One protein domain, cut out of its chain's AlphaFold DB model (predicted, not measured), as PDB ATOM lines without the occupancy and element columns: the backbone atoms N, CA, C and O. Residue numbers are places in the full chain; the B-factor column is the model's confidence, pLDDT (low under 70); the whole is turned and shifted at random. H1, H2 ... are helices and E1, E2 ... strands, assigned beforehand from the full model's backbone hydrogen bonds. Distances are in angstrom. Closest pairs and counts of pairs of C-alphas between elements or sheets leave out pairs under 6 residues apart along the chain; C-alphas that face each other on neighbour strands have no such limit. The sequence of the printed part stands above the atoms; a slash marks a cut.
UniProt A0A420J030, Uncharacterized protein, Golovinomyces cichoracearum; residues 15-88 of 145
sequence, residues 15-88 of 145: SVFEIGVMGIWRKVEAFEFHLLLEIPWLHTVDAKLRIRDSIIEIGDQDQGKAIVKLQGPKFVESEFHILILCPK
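What this domain is: This is residues 15 to 88 of the 145 residues of an uncharacterized protein of Golovinomyces cichoracearum (UniProt A0A420J030). The model is a loose row of three antiparallel pieces: a long two-stranded hairpin, E1 and E2, at one end, a small three-stranded sheet, E3 E4 E5, in the middle, and a small hairpin, E6 and E7, at the other end. The first hairpin runs crosswise to the strands of the sheet, and the short helix H1 lies between these two pieces. The 74 printed residues hold seven named strands and one named helix, in the order E1 E2 H1 E3 E4 E5 E6 E7, and the class is mostly strand. The whole is loose, with a radius of gyration of the C-alphas of 15.1 A, and flat, spanning 43 by 32 by 15 A.

How they stand to each other: Begin with E1, residues 15 to 21, and E2, residues 24 to 31, a hairpin with 149 degrees between its directions; look for N 17 and O 28, 2.8 A apart, within hydrogen-bond range. Next comes H1, residues 39 to 43, whose one O i to N i+4 pair is within hydrogen-bond range. Its closest C-alpha pair with E2 is Val 28 and Trp 41, 6.7 A apart. Go on to E3, residues 48 to 50, E4, residues 55 to 58, and E5, residues 68 to 71, a meander, each strand the antiparallel neighbour of the one before. E3 and E4 are a hairpin, with N 50 and O 55 at 2.8 A; E4 and E5 are another, with N 68 and O 58 at 2.8 A. H1 is not on this sheet, but only just, with 4 pairs of C-alphas within 10 A. E1 and E4 are only just apart, their closest C-alphas 8.5 A from each other. Last are E6, residues 75 to 77, and E7, residues 85 to 87, a hairpin with 136 degrees between its directions and N 76 and O 86 at 3.0 A. E5 and E6 are apart.

Where its parts are: Find C-alpha 15 at (25.019, 16.395, 39.373), where E1 begins and runs 18.6 A; E2 runs back 21.9 A to C-alpha 31. H1 measures 6.0 A, E3 6.4 A, and E4 and E5 9.8 A each; E4 begins at C-alpha 55, (2.635, 35.657, 44.702). E6 measures 6.7 A and E7 6.6 A, ending at C-alpha 87, (8.306, 47.004, 48.077).

The domain as a whole: The two C-alphas farthest apart are those of Gly 64 and Phe 80, 44.2 A. The printed part has no cut, and no link is long. The mean pLDDT of the printed part is 80.4; look for values under 70 at residues 32 to 37 and 80 to 88.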
ATOM      1  N   SER A  15      25.474  16.977  38.114       85.31
ATOM      2  CA  SER A  15      25.019  16.395  39.373       85.31
ATOM      3  C   SER A  15      23.500  16.394  39.437       85.31
ATOM      4  O   SER A  15      22.838  17.251  38.856       85.31
ATOM      5  N   VAL A  16      22.954  15.416  40.155       86.62
ATOM      6  CA  VAL A  16      21.516  15.297  40.394       86.62
ATOM      7  C   VAL A  16      21.267  15.452  41.882       86.62
ATOM      8  O   VAL A  16      21.826  14.712  42.691       86.62
ATOM      9  N   PHE A  17      20.405  16.398  42.230       86.12
ATOM     10  CA  PHE A  17      20.003  16.695  43.596       86.12
ATOM     11  C   PHE A  17      18.539  16.332  43.798       86.12
ATOM     12  O   PHE A  17      17.738  16.422  42.872       86.12
ATOM     13  N   GLU A  18      18.166  15.956  45.015       89.31
ATOM     14  CA  GLU A  18      16.763  15.881  45.409       89.31
ATOM     15  C   GLU A  18      16.438  17.107  46.260       89.31
ATOM     16  O   GLU A  18      17.018  17.305  47.327       89.31
ATOM     17  N   ILE A  19      15.544  17.960  45.763       86.81
ATOM     18  CA  ILE A  19      15.201  19.229  46.404       86.81
ATOM     19  C   ILE A  19      13.764  19.162  46.895       86.81
ATOM     20  O   ILE A  19      12.842  18.859  46.134       86.81
ATOM     21  N   GLY A  20      13.596  19.473  48.179       86.69
ATOM     22  CA  GLY A  20      12.312  19.589  48.850       86.69
ATOM     23  C   GLY A  20      11.929  21.050  49.052       86.69
ATOM     24  O   GLY A  20      12.590  21.757  49.810       86.69
ATOM     25  N   VAL A  21      10.833  21.498  48.440       83.69
ATOM     26  CA  VAL A  21      10.255  22.829  48.684       83.69
ATOM     27  C   VAL A  21       8.824  22.655  49.167       83.69
ATOM     28  O   VAL A  21       8.009  22.038  48.486       83.69
ATOM     29  N   MET A  22       8.518  23.167  50.364       81.50
ATOM     30  CA  MET A  22       7.169  23.119  50.953       81.50
ATOM     31  C   MET A  22       6.537  21.704  50.953       81.50
ATOM     32  O   MET A  22       5.336  21.544  50.758       81.50
ATOM     33  N   GLY A  23       7.347  20.654  51.155       81.94
ATOM     34  CA  GLY A  23       6.891  19.251  51.188       81.94
ATOM     35  C   GLY A  23       6.758  18.565  49.817       81.94
ATOM     36  O   GLY A  23       6.325  17.404  49.726       81.94
ATOM     37  N   ILE A  24       7.145  19.248  48.738       85.06
ATOM     38  CA  ILE A  24       7.220  18.695  47.386       85.06
ATOM     39  C   ILE A  24       8.683  18.387  47.078       85.06
ATOM     40  O   ILE A  24       9.520  19.284  47.094       85.06
ATOM     41  N   TRP A  25       8.972  17.114  46.811       88.00
ATOM     42  CA  TRP A  25      10.311  16.617  46.505       88.00
ATOM     43  C   TRP A  25      10.426  16.304  45.017       88.00
ATOM     44  O   TRP A  25       9.578  15.598  44.450       88.00
ATOM     45  N   ARG A  26      11.458  16.853  44.377       86.94
ATOM     46  CA  ARG A  26      11.757  16.638  42.958       86.94
ATOM     47  C   ARG A  26      13.255  16.480  42.759       86.94
ATOM     48  O   ARG A  26      14.052  17.119  43.443       86.94
ATOM     49  N   LYS A  27      13.619  15.644  41.788       88.62
ATOM     50  CA  LYS A  27      14.996  15.550  41.311       88.62
ATOM     51  C   LYS A  27      15.285  16.731  40.393       88.62
ATOM     52  O   LYS A  27      14.476  17.031  39.519       88.62
ATOM     53  N   VAL A  28      16.415  17.385  40.617       85.50
ATOM     54  CA  VAL A  28      16.911  18.505  39.820       85.50
ATOM     55  C   VAL A  28      18.284  18.151  39.302       85.50
ATOM     56  O   VAL A  28      19.157  17.722  40.054       85.50
ATOM     57  N   GLU A  29      18.447  18.331  38.006       84.12
ATOM     58  CA  GLU A  29      19.726  18.239  37.327       84.12
ATOM     59  C   GLU A  29      20.385  19.613  37.369       84.12
ATOM     60  O   GLU A  29      19.735  20.618  37.084       84.12
ATOM     61  N   ALA A  30      21.657  19.663  37.753       81.00
ATOM     62  CA  ALA A  30      22.416  20.901  37.790       81.00
ATOM     63  C   ALA A  30      23.767  20.717  37.107       81.00
ATOM     64  O   ALA A  30      24.422  19.672  37.230       81.00
ATOM     65  N   PHE A  31      24.177  21.770  36.409       78.00
ATOM     66  CA  PHE A  31      25.467  21.858  35.754       78.00
ATOM     67  C   PHE A  31      26.225  23.047  36.323       78.00
ATOM     68  O   PHE A  31      25.725  24.166  36.277       78.00
ATOM     69  N   GLU A  32      27.430  22.783  36.830       68.50
ATOM     70  CA  GLU A  32      28.253  23.762  37.556       68.50
ATOM     71  C   GLU A  32      27.547  24.263  38.841       68.50
ATOM     72  O   GLU A  32      26.333  24.212  38.980       68.50
ATOM     73  N   PHE A  33      28.293  24.628  39.887       61.31
ATOM     74  CA  PHE A  33      27.808  24.668  41.286       61.31
ATOM     75  C   PHE A  33      26.720  25.722  41.617       61.31
ATOM     76  O   PHE A  33      26.410  25.945  42.789       61.31
ATOM     77  N   HIS A  34      26.119  26.366  40.618       62.31
ATOM     78  CA  HIS A  34      25.019  27.303  40.785       62.31
ATOM     79  C   HIS A  34      23.682  26.598  40.577       62.31
ATOM     80  O   HIS A  34      23.206  26.400  39.464       62.31
ATOM     81  N   LEU A  35      23.052  26.245  41.694       63.53
ATOM     82  CA  LEU A  35      21.710  25.686  41.710       63.53
ATOM     83  C   LEU A  35      20.683  26.808  41.493       63.53
ATOM     84  O   LEU A  35      20.052  27.286  42.438       63.53
ATOM     85  N   LEU A  36      20.518  27.261  40.251       66.94
ATOM     86  CA  LEU A  36      19.294  27.967  39.898       66.94
ATOM     87  C   LEU A  36      18.174  26.931  39.829       66.94
ATOM     88  O   LEU A  36      18.270  25.934  39.120       66.94
ATOM     89  N   LEU A  37      17.093  27.172  40.571       69.19
ATOM     90  CA  LEU A  37      15.836  26.473  40.337       69.19
ATOM     91  C   LEU A  37      15.301  26.961  38.991       69.19
ATOM     92  O   LEU A  37      14.586  27.959  38.893       69.19
ATOM     93  N   GLU A  38      15.757  26.303  37.936       77.44
ATOM     94  CA  GLU A  38      15.423  26.688  36.582       77.44
ATOM     95  C   GLU A  38      13.935  26.436  36.286       77.44
ATOM     96  O   GLU A  38      13.212  25.738  37.011       77.44
ATOM     97  N   ILE A  39      13.488  26.984  35.155       82.31
ATOM     98  CA  ILE A  39      12.138  26.794  34.613       82.31
ATOM     99  C   ILE A  39      11.702  25.312  34.604       82.31
ATOM    100  O   ILE A  39      10.550  25.061  34.960       82.31
ATOM    101  N   PRO A  40      12.560  24.316  34.285       83.06
ATOM    102  CA  PRO A  40      12.184  22.906  34.354       83.06
ATOM    103  C   PRO A  40      11.675  22.472  35.729       83.06
ATOM    104  O   PRO A  40      10.647  21.804  35.801       83.06
ATOM    105  N   TRP A  41      12.319  22.877  36.829       86.62
ATOM    106  CA  TRP A  41      11.832  22.499  38.157       86.62
ATOM    107  C   TRP A  41      10.476  23.139  38.448       86.62
ATOM    108  O   TRP A  41       9.550  22.443  38.863       86.62
ATOM    109  N   LEU A  42      10.330  24.437  38.162       87.94
ATOM    110  CA  LEU A  42       9.072  25.168  38.349       87.94
ATOM    111  C   LEU A  42       7.922  24.546  37.544       87.94
ATOM    112  O   LEU A  42       6.802  24.442  38.044       87.94
ATOM    113  N   HIS A  43       8.212  24.062  36.337       86.25
ATOM    114  CA  HIS A  43       7.253  23.343  35.505       86.25
ATOM    115  C   HIS A  43       6.802  22.018  36.145       86.25
ATOM    116  O   HIS A  43       5.621  21.689  36.110       86.25
ATOM    117  N   THR A  44       7.707  21.260  36.778       87.44
ATOM    118  CA  THR A  44       7.362  19.966  37.415       87.44
ATOM    119  C   THR A  44       6.470  20.070  38.654       87.44
ATOM    120  O   THR A  44       6.030  19.045  39.174       87.44
ATOM    121  N   VAL A  45       6.245  21.280  39.168       88.25
ATOM    122  CA  VAL A  45       5.448  21.539  40.376       88.25
ATOM    123  C   VAL A  45       4.307  22.526  40.115       88.25
ATOM    124  O   VAL A  45       3.888  23.200  41.054       88.25
ATOM    125  N   ASP A  46       3.879  22.656  38.848       88.75
ATOM    126  CA  ASP A  46       2.860  23.607  38.358       88.75
ATOM    127  C   ASP A  46       2.973  24.993  39.023       88.75
ATOM    128  O   ASP A  46       2.005  25.572  39.528       88.75
ATOM    129  N   ALA A  47       4.205  25.518  39.087       90.25
ATOM    130  CA  ALA A  47       4.458  26.773  39.773       90.25
ATOM    131  C   ALA A  47       3.814  27.944  39.021       90.25
ATOM    132  O   ALA A  47       4.048  28.154  37.827       90.25
ATOM    133  N   LYS A  48       3.062  28.778  39.744       91.00
ATOM    134  CA  LYS A  48       2.430  29.990  39.208       91.00
ATOM    135  C   LYS A  48       3.053  31.220  39.846       91.00
ATOM    136  O   LYS A  48       2.863  31.484  41.032       91.00
ATOM    137  N   LEU A  49       3.775  31.994  39.039       90.25
ATOM    138  CA  LEU A  49       4.376  33.261  39.448       90.25
ATOM    139  C   LEU A  49       3.487  34.435  39.020       90.25
ATOM    140  O   LEU A  49       3.373  34.755  37.838       90.25
ATOM    141  N   ARG A  50       2.885  35.122  39.991       88.62
ATOM    142  CA  ARG A  50       2.139  36.370  39.782       88.62
ATOM    143  C   ARG A  50       2.992  37.543  40.245       88.62
ATOM    144  O   ARG A  50       2.965  37.918  41.413       88.62
ATOM    145  N   ILE A  51       3.730  38.136  39.311       83.69
ATOM    146  CA  ILE A  51       4.726  39.178  39.607       83.69
ATOM    147  C   ILE A  51       4.085  40.419  40.250       83.69
ATOM    148  O   ILE A  51       4.548  40.875  41.290       83.69
ATOM    149  N   ARG A  52       2.984  40.935  39.681       81.25
ATOM    150  CA  ARG A  52       2.297  42.143  40.191       81.25
ATOM    151  C   ARG A  52       1.816  41.988  41.630       81.25
ATOM    152  O   ARG A  52       1.964  42.895  42.442       81.25
ATOM    153  N   ASP A  53       1.267  40.820  41.941       84.00
ATOM    154  CA  ASP A  53       0.749  40.522  43.275       84.00
ATOM    155  C   ASP A  53       1.845  40.040  44.231       84.00
ATOM    156  O   ASP A  53       1.594  39.908  45.429       84.00
ATOM    157  N   SER A  54       3.057  39.798  43.717       86.88
ATOM    158  CA  SER A  54       4.159  39.171  44.443       86.88
ATOM    159  C   SER A  54       3.738  37.831  45.047       86.88
ATOM    160  O   SER A  54       3.907  37.590  46.237       86.88
ATOM    161  N   ILE A  55       3.104  36.972  44.248       90.62
ATOM    162  CA  ILE A  55       2.635  35.657  44.702       90.62
ATOM    163  C   ILE A  55       3.361  34.572  43.923       90.62
ATOM    164  O   ILE A  55       3.414  34.613  42.694       90.62
ATOM    165  N   ILE A  56       3.872  33.584  44.652       91.44
ATOM    166  CA  ILE A  56       4.354  32.323  44.096       91.44
ATOM    167  C   ILE A  56       3.437  31.230  44.626       91.44
ATOM    168  O   ILE A  56       3.355  31.020  45.835       91.44
ATOM    169  N   GLU A  57       2.727  30.545  43.741       92.69
ATOM    170  CA  GLU A  57       1.976  29.342  44.091       92.69
ATOM    171  C   GLU A  57       2.786  28.129  43.637       92.69
ATOM    172  O   GLU A  57       3.265  28.102  42.506       92.69
ATOM    173  N   ILE A  58       2.972  27.157  44.525       91.75
ATOM    174  CA  ILE A  58       3.716  25.922  44.258       91.75
ATOM    175  C   ILE A  58       2.816  24.764  44.665       91.75
ATOM    176  O   ILE A  58       2.326  24.737  45.797       91.75
ATOM    177  N   GLY A  59       2.586  23.807  43.775       86.19
ATOM    178  CA  GLY A  59       1.716  22.679  44.073       86.19
ATOM    179  C   GLY A  59       1.551  21.769  42.876       86.19
ATOM    180  O   GLY A  59       1.412  22.237  41.764       86.19
ATOM    181  N   ASP A  60       1.509  20.467  43.111       83.69
ATOM    182  CA  ASP A  60       1.289  19.485  42.053       83.69
ATOM    183  C   ASP A  60      -0.070  18.814  42.270       83.69
ATOM    184  O   ASP A  60      -0.191  17.833  43.011       83.69
ATOM    185  N   GLN A  61      -1.110  19.406  41.676       79.31
ATOM    186  CA  GLN A  61      -2.484  18.932  41.837       79.31
ATOM    187  C   GLN A  61      -2.688  17.554  41.190       79.31
ATOM    188  O   GLN A  61      -3.440  16.741  41.734       79.31
ATOM    189  N   ASP A  62      -1.973  17.263  40.103       83.38
ATOM    190  CA  ASP A  62      -2.035  15.977  39.403       83.38
ATOM    191  C   ASP A  62      -1.481  14.836  40.269       83.38
ATOM    192  O   ASP A  62      -1.970  13.707  40.213       83.38
ATOM    193  N   GLN A  63      -0.513  15.136  41.140       83.12
ATOM    194  CA  GLN A  63       0.016  14.195  42.136       83.12
ATOM    195  C   GLN A  63      -0.640  14.315  43.521       83.12
ATOM    196  O   GLN A  63      -0.143  13.741  44.495       83.12
ATOM    197  N   GLY A  64      -1.742  15.066  43.643       82.12
ATOM    198  CA  GLY A  64      -2.466  15.249  44.905       82.12
ATOM    199  C   GLY A  64      -1.689  16.027  45.976       82.12
ATOM    200  O   GLY A  64      -2.023  15.950  47.161       82.12
ATOM    201  N   LYS A  65      -0.641  16.766  45.595       85.12
ATOM    202  CA  LYS A  65       0.096  17.656  46.498       85.12
ATOM    203  C   LYS A  65      -0.711  18.937  46.714       85.12
ATOM    204  O   LYS A  65      -1.279  19.504  45.785       85.12
ATOM    205  N   ALA A  66      -0.737  19.414  47.956       84.75
ATOM    206  CA  ALA A  66      -1.400  20.667  48.290       84.75
ATOM    207  C   ALA A  66      -0.714  21.857  47.601       84.75
ATOM    208  O   ALA A  66       0.513  21.915  47.524       84.75
ATOM    209  N   ILE A  67      -1.517  22.819  47.148       88.62
ATOM    210  CA  ILE A  67      -1.020  24.090  46.621       88.62
ATOM    211  C   ILE A  67      -0.688  25.002  47.799       88.62
ATOM    212  O   ILE A  67      -1.560  25.350  48.600       88.62
ATOM    213  N   VAL A  68       0.571  25.415  47.883       89.31
ATOM    214  CA  VAL A  68       1.070  26.372  48.868       89.31
ATOM    215  C   VAL A  68       1.262  27.719  48.186       89.31
ATOM    216  O   VAL A  68       1.874  27.809  47.124       89.31
ATOM    217  N   LYS A  69       0.738  28.779  48.803       91.69
ATOM    218  CA  LYS A  69       0.890  30.153  48.318       91.69
ATOM    219  C   LYS A  69       1.890  30.902  49.182       91.69
ATOM    220  O   LYS A  69       1.682  31.058  50.384       91.69
ATOM    221  N   LEU A  70       2.945  31.398  48.556       88.69
ATOM    222  CA  LEU A  70       3.935  32.273  49.160       88.69
ATOM    223  C   LEU A  70       3.626  33.707  48.737       88.69
ATOM    224  O   LEU A  70       3.669  34.048  47.555       88.69
ATOM    225  N   GLN A  71       3.287  34.539  49.719       90.50
ATOM    226  CA  GLN A  71       3.046  35.961  49.518       90.50
ATOM    227  C   GLN A  71       4.338  36.732  49.790       90.50
ATOM    228  O   GLN A  71       4.770  36.874  50.935       90.50
ATOM    229  N   GLY A  72       4.936  37.250  48.727       84.44
ATOM    230  CA  GLY A  72       6.044  38.186  48.773       84.44
ATOM    231  C   GLY A  72       5.598  39.627  49.055       84.44
ATOM    232  O   GLY A  72       4.405  39.917  49.239       84.44
ATOM    233  N   PRO A  73       6.561  40.564  49.111       80.44
ATOM    234  CA  PRO A  73       6.281  41.975  49.330       80.44
ATOM    235  C   PRO A  73       5.459  42.534  48.172       80.44
ATOM    236  O   PRO A  73       5.820  42.367  47.012       80.44
ATOM    237  N   LYS A  74       4.363  43.228  48.484       78.44
ATOM    238  CA  LYS A  74       3.563  43.901  47.459       78.44
ATOM    239  C   LYS A  74       4.409  44.962  46.787       78.44
ATOM    240  O   LYS A  74       5.004  45.791  47.476       78.44
ATOM    241  N   PHE A  75       4.413  44.950  45.469       72.88
ATOM    242  CA  PHE A  75       5.151  45.919  44.696       72.88
ATOM    243  C   PHE A  75       4.238  47.034  44.199       72.88
ATOM    244  O   PHE A  75       3.049  46.822  43.964       72.88
ATOM    245  N   VAL A  76       4.804  48.227  44.065       74.25
ATOM    246  CA  VAL A  76       4.152  49.378  43.438       74.25
ATOM    247  C   VAL A  76       5.005  49.801  42.249       74.25
ATOM    248  O   VAL A  76       6.235  49.740  42.323       74.25
ATOM    249  N   GLU A  77       4.347  50.184  41.158       73.69
ATOM    250  CA  GLU A  77       5.020  50.721  39.978       73.69
ATOM    251  C   GLU A  77       5.772  52.001  40.354       73.69
ATOM    252  O   GLU A  77       5.247  52.874  41.050       73.69
ATOM    253  N   SER A  78       7.027  52.085  39.922       73.31
ATOM    254  CA  SER A  78       7.812  53.306  40.031       73.31
ATOM    255  C   SER A  78       7.401  54.276  38.928       73.31
ATOM    256  O   SER A  78       7.338  53.897  37.760       73.31
ATOM    257  N   GLU A  79       7.185  55.544  39.280       72.56
ATOM    258  CA  GLU A  79       6.830  56.608  38.327       72.56
ATOM    259  C   GLU A  79       7.909  56.830  37.252       72.56
ATOM    260  O   GLU A  79       7.608  57.286  36.152       72.56
ATOM    261  N   PHE A  80       9.165  56.483  37.551       68.00
ATOM    262  CA  PHE A  80      10.320  56.772  36.693       68.00
ATOM    263  C   PHE A  80      10.868  55.544  35.959       68.00
ATOM    264  O   PHE A  80      11.599  55.687  34.977       68.00
ATOM    265  N   HIS A  81      10.536  54.330  36.412       61.97
ATOM    266  CA  HIS A  81      11.116  53.101  35.877       61.97
ATOM    267  C   HIS A  81      10.069  51.990  35.752       61.97
ATOM    268  O   HIS A  81       9.614  51.432  36.746       61.97
ATOM    269  N   ILE A  82       9.772  51.608  34.507       58.53
ATOM    270  CA  ILE A  82       8.741  50.623  34.126       58.53
ATOM    271  C   ILE A  82       8.994  49.229  34.740       58.53
ATOM    272  O   ILE A  82       8.061  48.456  34.930       58.53
ATOM    273  N   LEU A  83      10.250  48.903  35.068       56.91
ATOM    274  CA  LEU A  83      10.658  47.573  35.540       56.91
ATOM    275  C   LEU A  83      11.103  47.532  37.009       56.91
ATOM    276  O   LEU A  83      11.480  46.466  37.491       56.91
ATOM    277  N   ILE A  84      11.072  48.658  37.731       59.84
ATOM    278  CA  ILE A  84      11.466  48.681  39.145       59.84
ATOM    279  C   ILE A  84      10.210  48.655  40.003       59.84
ATOM    280  O   ILE A  84       9.459  49.622  40.103       59.84
ATOM    281  N   LEU A  85      10.009  47.502  40.622       60.12
ATOM    282  CA  LEU A  85       8.941  47.230  41.557       60.12
ATOM    283  C   LEU A  85       9.438  47.541  42.976       60.12
ATOM    284  O   LEU A  85      10.289  46.837  43.520       60.12
ATOM    285  N   CYS A  86       8.918  48.610  43.584       63.00
ATOM    286  CA  CYS A  86       9.308  49.020  44.936       63.00
ATOM    287  C   CYS A  86       8.455  48.286  45.984       63.00
ATOM    288  O   CYS A  86       7.223  48.362  45.912       63.00
ATOM    289  N   PRO A  87       9.055  47.604  46.980       63.75
ATOM    290  CA  PRO A  87       8.306  47.004  48.077       63.75
ATOM    291  C   PRO A  87       7.479  48.049  48.832       63.75
ATOM    292  O   PRO A  87       7.993  49.085  49.263       63.75
ATOM    293  N   LYS A  88       6.192  47.771  49.045       64.94
ATOM    294  CA  LYS A  88       5.324  48.615  49.867       64.94
ATOM    295  C   LYS A  88       5.811  48.566  51.317       64.94
ATOM    296  O   LYS A  88       5.891  47.491  51.914       64.94
TER     297      LYS A  88